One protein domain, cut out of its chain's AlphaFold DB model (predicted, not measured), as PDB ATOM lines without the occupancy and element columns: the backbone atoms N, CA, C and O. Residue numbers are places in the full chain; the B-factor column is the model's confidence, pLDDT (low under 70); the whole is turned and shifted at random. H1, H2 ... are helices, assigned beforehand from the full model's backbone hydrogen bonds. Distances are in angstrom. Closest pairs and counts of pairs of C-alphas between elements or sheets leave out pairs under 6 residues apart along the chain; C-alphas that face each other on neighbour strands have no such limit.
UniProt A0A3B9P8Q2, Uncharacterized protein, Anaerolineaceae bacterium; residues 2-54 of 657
ATOM      1  N   SER A   2     327.092 210.473 162.020       92.25
ATOM      2  CA  SER A   2     327.936 210.261 163.208       92.25
ATOM      3  C   SER A   2     327.072 209.913 164.433       92.25
ATOM      4  O   SER A   2     325.892 210.274 164.451       92.25
ATOM      5  N   PRO A   3     327.624 209.271 165.482       92.62
ATOM      6  CA  PRO A   3     326.904 209.057 166.742       92.62
ATOM      7  C   PRO A   3     326.295 210.342 167.326       92.62
ATOM      8  O   PRO A   3     325.161 210.339 167.792       92.62
ATOM      9  N   ASP A   4     327.005 211.471 167.239       93.50
ATOM     10  CA  ASP A   4     326.500 212.770 167.705       93.50
ATOM     11  C   ASP A   4     325.302 213.262 166.884       93.50
ATOM     12  O   ASP A   4     324.353 213.814 167.437       93.50
ATOM     13  N   GLU A   5     325.323 213.072 165.564       93.75
ATOM     14  CA  GLU A   5     324.186 213.405 164.705       93.75
ATOM     15  C   GLU A   5     322.971 212.523 165.039       93.75
ATOM     16  O   GLU A   5     321.864 213.047 165.145       93.75
ATOM     17  N   MET A   6     323.174 211.222 165.289       93.19
ATOM     18  CA  MET A   6     322.112 210.289 165.702       93.19
ATOM     19  C   MET A   6     321.520 210.658 167.070       93.19
ATOM     20  O   MET A   6     320.301 210.721 167.241       93.19
ATOM     21  N   ASN A   7     322.374 210.999 168.036       91.62
ATOM     22  CA  ASN A   7     321.956 211.455 169.361       91.62
ATOM     23  C   ASN A   7     321.165 212.771 169.313       91.62
ATOM     24  O   ASN A   7     320.380 213.037 170.217       91.62
ATOM     25  N   ASN A   8     321.314 213.583 168.267       93.50
ATOM     26  CA  ASN A   8     320.545 214.820 168.089       93.50
ATOM     27  C   ASN A   8     319.373 214.680 167.107       93.50
ATOM     28  O   ASN A   8     318.645 215.651 166.891       93.50
ATOM     29  N   LEU A   9     319.185 213.503 166.506       93.25
ATOM     30  CA  LEU A   9     318.059 213.246 165.622       93.25
ATOM     31  C   LEU A   9     316.749 213.283 166.422       93.25
ATOM     32  O   LEU A   9     316.669 212.753 167.531       93.25
ATOM     33  N   GLU A  10     315.724 213.910 165.847       92.75
ATOM     34  CA  GLU A  10     314.361 213.876 166.380       92.75
ATOM     35  C   GLU A  10     313.856 212.425 166.319       92.75
ATOM     36  O   GLU A  10     313.844 211.802 165.252       92.75
ATOM     37  N   ALA A  11     313.507 211.866 167.479       89.56
ATOM     38  CA  ALA A  11     313.024 210.497 167.573       89.56
ATOM     39  C   ALA A  11     311.674 210.355 166.860       89.56
ATOM     40  O   ALA A  11     310.848 211.269 166.879       89.56
ATOM     41  N   GLY A  12     311.464 209.210 166.215       89.69
ATOM     42  CA  GLY A  12     310.216 208.919 165.522       89.69
ATOM     43  C   GLY A  12     310.067 209.459 164.100       89.69
ATOM     44  O   GLY A  12     309.007 209.322 163.489       89.69
ATOM     45  N   ILE A  13     311.122 210.051 163.534       93.44
ATOM     46  CA  ILE A  13     311.192 210.297 162.083       93.44
ATOM     47  C   ILE A  13     311.191 208.967 161.315       93.44
ATOM     48  O   ILE A  13     310.579 208.858 160.251       93.44
ATOM     49  N   TYR A  14     311.882 207.965 161.853       92.44
ATOM     50  CA  TYR A  14     311.949 206.615 161.309       92.44
ATOM     51  C   TYR A  14     311.237 205.659 162.265       92.44
ATOM     52  O   TYR A  14     311.401 205.841 163.472       92.44
ATOM     53  N   PRO A  15     310.486 204.669 161.749       92.62
ATOM     54  CA  PRO A  15     309.965 203.597 162.580       92.62
ATOM     55  C   PRO A  15     311.100 202.833 163.257       92.62
ATOM     56  O   PRO A  15     312.149 202.621 162.637       92.62
ATOM     57  N   ASP A  16     310.885 202.380 164.484       94.75
ATOM     58  CA  ASP A  16     311.931 201.712 165.256       94.75
ATOM     59  C   ASP A  16     312.435 200.436 164.550       94.75
ATOM     60  O   ASP A  16     313.644 200.224 164.500       94.75
ATOM     61  N   TYR A  17     311.569 199.662 163.873       93.88
ATOM     62  CA  TYR A  17     311.993 198.464 163.122       93.88
ATOM     63  C   TYR A  17     312.918 198.815 161.948       93.88
ATOM     64  O   TYR A  17     313.742 198.009 161.514       93.88
ATOM     65  N   VAL A  18     312.803 200.020 161.379       92.25
ATOM     66  CA  VAL A  18     313.718 200.481 160.323       92.25
ATOM     67  C   VAL A  18     315.084 200.781 160.920       92.25
ATOM     68  O   VAL A  18     316.092 200.449 160.301       92.25
ATOM     69  N   VAL A  19     315.114 201.392 162.107       92.38
ATOM     70  CA  VAL A  19     316.357 201.640 162.846       92.38
ATOM     71  C   VAL A  19     316.998 200.311 163.244       92.38
ATOM     72  O   VAL A  19     318.195 200.141 163.040       92.38
ATOM     73  N   GLU A  20     316.204 199.344 163.700       91.38
ATOM     74  CA  GLU A  20     316.671 198.012 164.078       91.38
ATOM     75  C   GLU A  20     317.239 197.226 162.886       91.38
ATOM     76  O   GLU A  20     318.330 196.664 162.952       91.38
ATOM     77  N   ASN A  21     316.571 197.264 161.730       89.06
ATOM     78  CA  ASN A  21     317.071 196.626 160.511       89.06
ATOM     79  C   ASN A  21     318.438 197.169 160.054       89.06
ATOM     80  O   ASN A  21     319.152 196.487 159.313       89.06
ATOM     81  N   LEU A  22     318.835 198.379 160.474       86.38
ATOM     82  CA  LEU A  22     320.191 198.873 160.223       86.38
ATOM     83  C   LEU A  22     321.243 198.075 161.004       86.38
ATOM     84  O   LEU A  22     322.336 197.900 160.472       86.38
ATOM     85  N   PHE A  23     320.916 197.535 162.185       81.56
ATOM     86  CA  PHE A  23     321.802 196.618 162.909       81.56
ATOM     87  C   PHE A  23     322.013 195.321 162.129       81.56
ATOM     88  O   PHE A  23     323.143 194.882 161.961       81.56
ATOM     89  N   HIS A  24     320.934 194.731 161.610       83.19
ATOM     90  CA  HIS A  24     320.993 193.422 160.950       83.19
ATOM     91  C   HIS A  24     321.523 193.455 159.514       83.19
ATOM     92  O   HIS A  24     321.921 192.420 158.979       83.19
ATOM     93  N   SER A  25     321.461 194.611 158.850       80.00
ATOM     94  CA  SER A  25     321.878 194.746 157.448       80.00
ATOM     95  C   SER A  25     323.333 195.166 157.267       80.00
ATOM     96  O   SER A  25     323.866 194.989 156.170       80.00
ATOM     97  N   ALA A  26     323.969 195.710 158.303       77.62
ATOM     98  CA  ALA A  26     325.404 195.939 158.297       77.62
ATOM     99  C   ALA A  26     326.141 194.637 158.626       77.62
ATOM    100  O   ALA A  26     325.695 193.864 159.472       77.62
ATOM    101  N   ASP A  27     327.283 194.396 157.977       76.00
ATOM    102  CA  ASP A  27     328.201 193.365 158.461       76.00
ATOM    103  C   ASP A  27     328.593 193.732 159.905       76.00
ATOM    104  O   ASP A  27     328.938 194.885 160.168       76.00
ATOM    105  N   GLU A  28     328.551 192.778 160.845       65.44
ATOM    106  CA  GLU A  28     328.822 193.011 162.284       65.44
ATOM    107  C   GLU A  28     330.174 193.716 162.548       65.44
ATOM    108  O   GLU A  28     330.372 194.329 163.594       65.44
ATOM    109  N   GLU A  29     331.109 193.663 161.594       71.88
ATOM    110  CA  GLU A  29     332.411 194.334 161.663       71.88
ATOM    111  C   GLU A  29     332.381 195.830 161.267       71.88
ATOM    112  O   GLU A  29     333.383 196.524 161.457       71.88
ATOM    113  N   GLU A  30     331.276 196.348 160.714       78.69
ATOM    114  CA  GLU A  30     331.190 197.715 160.175       78.69
ATOM    115  C   GLU A  30     330.592 198.754 161.138       78.69
ATOM    116  O   GLU A  30     330.952 199.929 161.028       78.69
ATOM    117  N   ILE A  31     329.727 198.366 162.087       85.56
ATOM    118  CA  ILE A  31     329.115 199.308 163.044       85.56
ATOM    119  C   ILE A  31     329.959 199.388 164.315       85.56
ATOM    120  O   ILE A  31     330.212 198.395 164.995       85.56
ATOM    121  N   SER A  32     330.391 200.595 164.677       91.81
ATOM    122  CA  SER A  32     331.097 200.806 165.939       91.81
ATOM    123  C   SER A  32     330.148 200.739 167.141       91.81
ATOM    124  O   SER A  32     328.999 201.163 167.068       91.81
ATOM    125  N   ILE A  33     330.660 200.323 168.304       91.62
ATOM    126  CA  ILE A  33     329.894 200.271 169.567       91.62
ATOM    127  C   ILE A  33     329.205 201.621 169.879       91.62
ATOM    128  O   ILE A  33     328.089 201.662 170.390       91.62
ATOM    129  N   GLN A  34     329.845 202.747 169.537       92.44
ATOM    130  CA  GLN A  34     329.284 204.092 169.726       92.44
ATOM    131  C   GLN A  34     328.092 204.378 168.806       92.44
ATOM    132  O   GLN A  34     327.170 205.089 169.203       92.44
ATOM    133  N   GLU A  35     328.118 203.856 167.579       93.19
ATOM    134  CA  GLU A  35     327.001 203.953 166.640       93.19
ATOM    135  C   GLU A  35     325.849 203.061 167.091       93.19
ATOM    136  O   GLU A  35     324.722 203.550 167.139       93.19
ATOM    137  N   THR A  36     326.131 201.822 167.516       92.81
ATOM    138  CA  THR A  36     325.115 200.924 168.085       92.81
ATOM    139  C   THR A  36     324.382 201.602 169.231       92.81
ATOM    140  O   THR A  36     323.165 201.762 169.210       92.81
ATOM    141  N   HIS A  37     325.146 202.125 170.184       94.88
ATOM    142  CA  HIS A  37     324.611 202.839 171.327       94.88
ATOM    143  C   HIS A  37     323.758 204.056 170.936       94.88
ATOM    144  O   HIS A  37     322.673 204.254 171.479       94.88
ATOM    145  N   ALA A  38     324.202 204.871 169.973       95.12
ATOM    146  CA  ALA A  38     323.429 206.026 169.521       95.12
ATOM    147  C   ALA A  38     322.105 205.627 168.838       95.12
ATOM    148  O   ALA A  38     321.101 206.330 168.991       95.12
ATOM    149  N   LEU A  39     322.081 204.498 168.123       94.94
ATOM    150  CA  LEU A  39     320.868 203.933 167.524       94.94
ATOM    151  C   LEU A  39     319.908 203.392 168.592       94.94
ATOM    152  O   LEU A  39     318.724 203.720 168.550       94.94
ATOM    153  N   LEU A  40     320.403 202.671 169.604       95.75
ATOM    154  CA  LEU A  40     319.581 202.225 170.739       95.75
ATOM    155  C   LEU A  40     318.993 203.415 171.508       95.75
ATOM    156  O   LEU A  40     317.798 203.442 171.802       95.75
ATOM    157  N   LYS A  41     319.790 204.470 171.750       95.69
ATOM    158  CA  LYS A  41     319.294 205.734 172.325       95.69
ATOM    159  C   LYS A  41     318.208 206.365 171.450       95.69
ATOM    160  O   LYS A  41     317.297 207.005 171.974       95.69
ATOM    161  N   LEU A  42     318.291 206.254 170.125       95.38
ATOM    162  CA  LEU A  42     317.259 206.757 169.215       95.38
ATOM    163  C   LEU A  42     315.955 205.954 169.336       95.38
ATOM    164  O   LEU A  42     314.909 206.574 169.525       95.38
ATOM    165  N   ILE A  43     316.035 204.620 169.320       95.19
ATOM    166  CA  ILE A  43     314.893 203.710 169.521       95.19
ATOM    167  C   ILE A  43     314.221 204.002 170.866       95.19
ATOM    168  O   ILE A  43     313.025 204.279 170.938       95.19
ATOM    169  N   MET A  44     314.991 204.063 171.954       95.12
ATOM    170  CA  MET A  44     314.422 204.271 173.287       95.12
ATOM    171  C   MET A  44     313.856 205.679 173.513       95.12
ATOM    172  O   MET A  44     313.049 205.875 174.418       95.12
ATOM    173  N   ARG A  45     314.224 206.686 172.715       93.38
ATOM    174  CA  ARG A  45     313.586 208.017 172.771       93.38
ATOM    175  C   ARG A  45     312.299 208.097 171.956       93.38
ATOM    176  O   ARG A  45     311.506 209.009 172.180       93.38
ATOM    177  N   SER A  46     312.099 207.177 171.016       93.44
ATOM    178  CA  SER A  46     310.870 207.087 170.234       93.44
ATOM    179  C   SER A  46     309.701 206.662 171.132       93.44
ATOM    180  O   SER A  46     309.863 205.744 171.941       93.44
ATOM    181  N   PRO A  47     308.513 207.283 171.014       92.19
ATOM    182  CA  PRO A  47     307.317 206.830 171.718       92.19
ATOM    183  C   PRO A  47     306.670 205.600 171.056       92.19
ATOM    184  O   PRO A  47     305.635 205.133 171.529       92.19
ATOM    185  N   GLU A  48     307.231 205.090 169.959       90.38
ATOM    186  CA  GLU A  48     306.747 203.886 169.292       90.38
ATOM    187  C   GLU A  48     306.855 202.649 170.192       90.38
ATOM    188  O   GLU A  48     307.759 202.540 171.025       90.38
ATOM    189  N   LEU A  49     305.901 201.737 170.010       86.81
ATOM    190  CA  LEU A  49     305.921 200.381 170.534       86.81
ATOM    191  C   LEU A  49     305.634 199.452 169.356       86.81
ATOM    192  O   LEU A  49     304.568 199.527 168.744       86.81
ATOM    193  N   ASP A  50     306.603 198.603 169.049       86.25
ATOM    194  CA  ASP A  50     306.565 197.630 167.960       86.25
ATOM    195  C   ASP A  50     306.873 196.250 168.542       86.25
ATOM    196  O   ASP A  50     307.863 196.072 169.245       86.25
ATOM    197  N   GLN A  51     306.008 195.278 168.265       85.88
ATOM    198  CA  GLN A  51     306.131 193.914 168.784       85.88
ATOM    199  C   GLN A  51     307.308 193.139 168.184       85.88
ATOM    200  O   GLN A  51     307.631 192.064 168.679       85.88
ATOM    201  N   SER A  52     307.899 193.633 167.094       87.94
ATOM    202  CA  SER A  52     309.063 193.013 166.465       87.94
ATOM    203  C   SER A  52     310.384 193.329 167.162       87.94
ATOM    204  O   SER A  52     311.353 192.634 166.886       87.94
ATOM    205  N   ILE A  53     310.402 194.311 168.071       91.38
ATOM    206  CA  ILE A  53     311.623 194.804 168.715       91.38
ATOM    207  C   ILE A  53     311.706 194.304 170.151       91.38
ATOM    208  O   ILE A  53     310.788 194.499 170.954       91.38
ATOM    209  N   GLU A  54     312.855 193.739 170.500       93.31
ATOM    210  CA  GLU A  54     313.164 193.295 171.857       93.31
ATOM    211  C   GLU A  54     313.694 194.474 172.692       93.31
ATOM    212  O   GLU A  54     314.882 194.613 172.972       93.31
TER     213      GLU A  54
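What this domain is: This is residues 2 to 54 of the 657 residues of an uncharacterized protein of Anaerolineaceae bacterium (UniProt A0A3B9P8Q2). The longest helix, H3, lies in the middle, with the short H1 on one side and H2 on the other, folded with H3 into a helical hairpin; residues 46 to 54 hook from the end of H3 toward H2. The printed part has 53 residues with three named helices, in the order H1, H2, H3, and no named strand: all helix. It is compact, with a radius of gyration of the C-alphas of 10.6 A and spans of 29 by 24 by 15 A.

Where its parts are: Find C-alpha 3 at (326.904, 209.057, 166.742), where H1, residues 3 to 7, begins; it runs 6.1 A. H2, residues 16 to 25, measures 14.4 A. H3, residues 33 to 45, runs 18.3 A to C-alpha 45 at (313.586, 208.017, 172.771).

How they stand to each other: H1 touches H3; look at their closest C-alphas, Pro 3 and Glu 35, 5.1 A apart. H2 touches H3, closest at the C-alphas of Asp 16 and Ile 43, 5.6 A, at a shallow tilt of 19 degrees, opposite ways. H1 and H2 are apart. Every O i to N i+4 pair is within hydrogen-bond range in H1 and H3, and 4 of 6 in H2.

The domain as a whole: The farthest C-alphas, Glu 29 and Pro 47, are 29.8 A apart. The printed part has no cut, and both links are short. Residues 24 to 30, of which 24 and 25 belong to H2, stand free; residue 28 is under 70 in pLDDT.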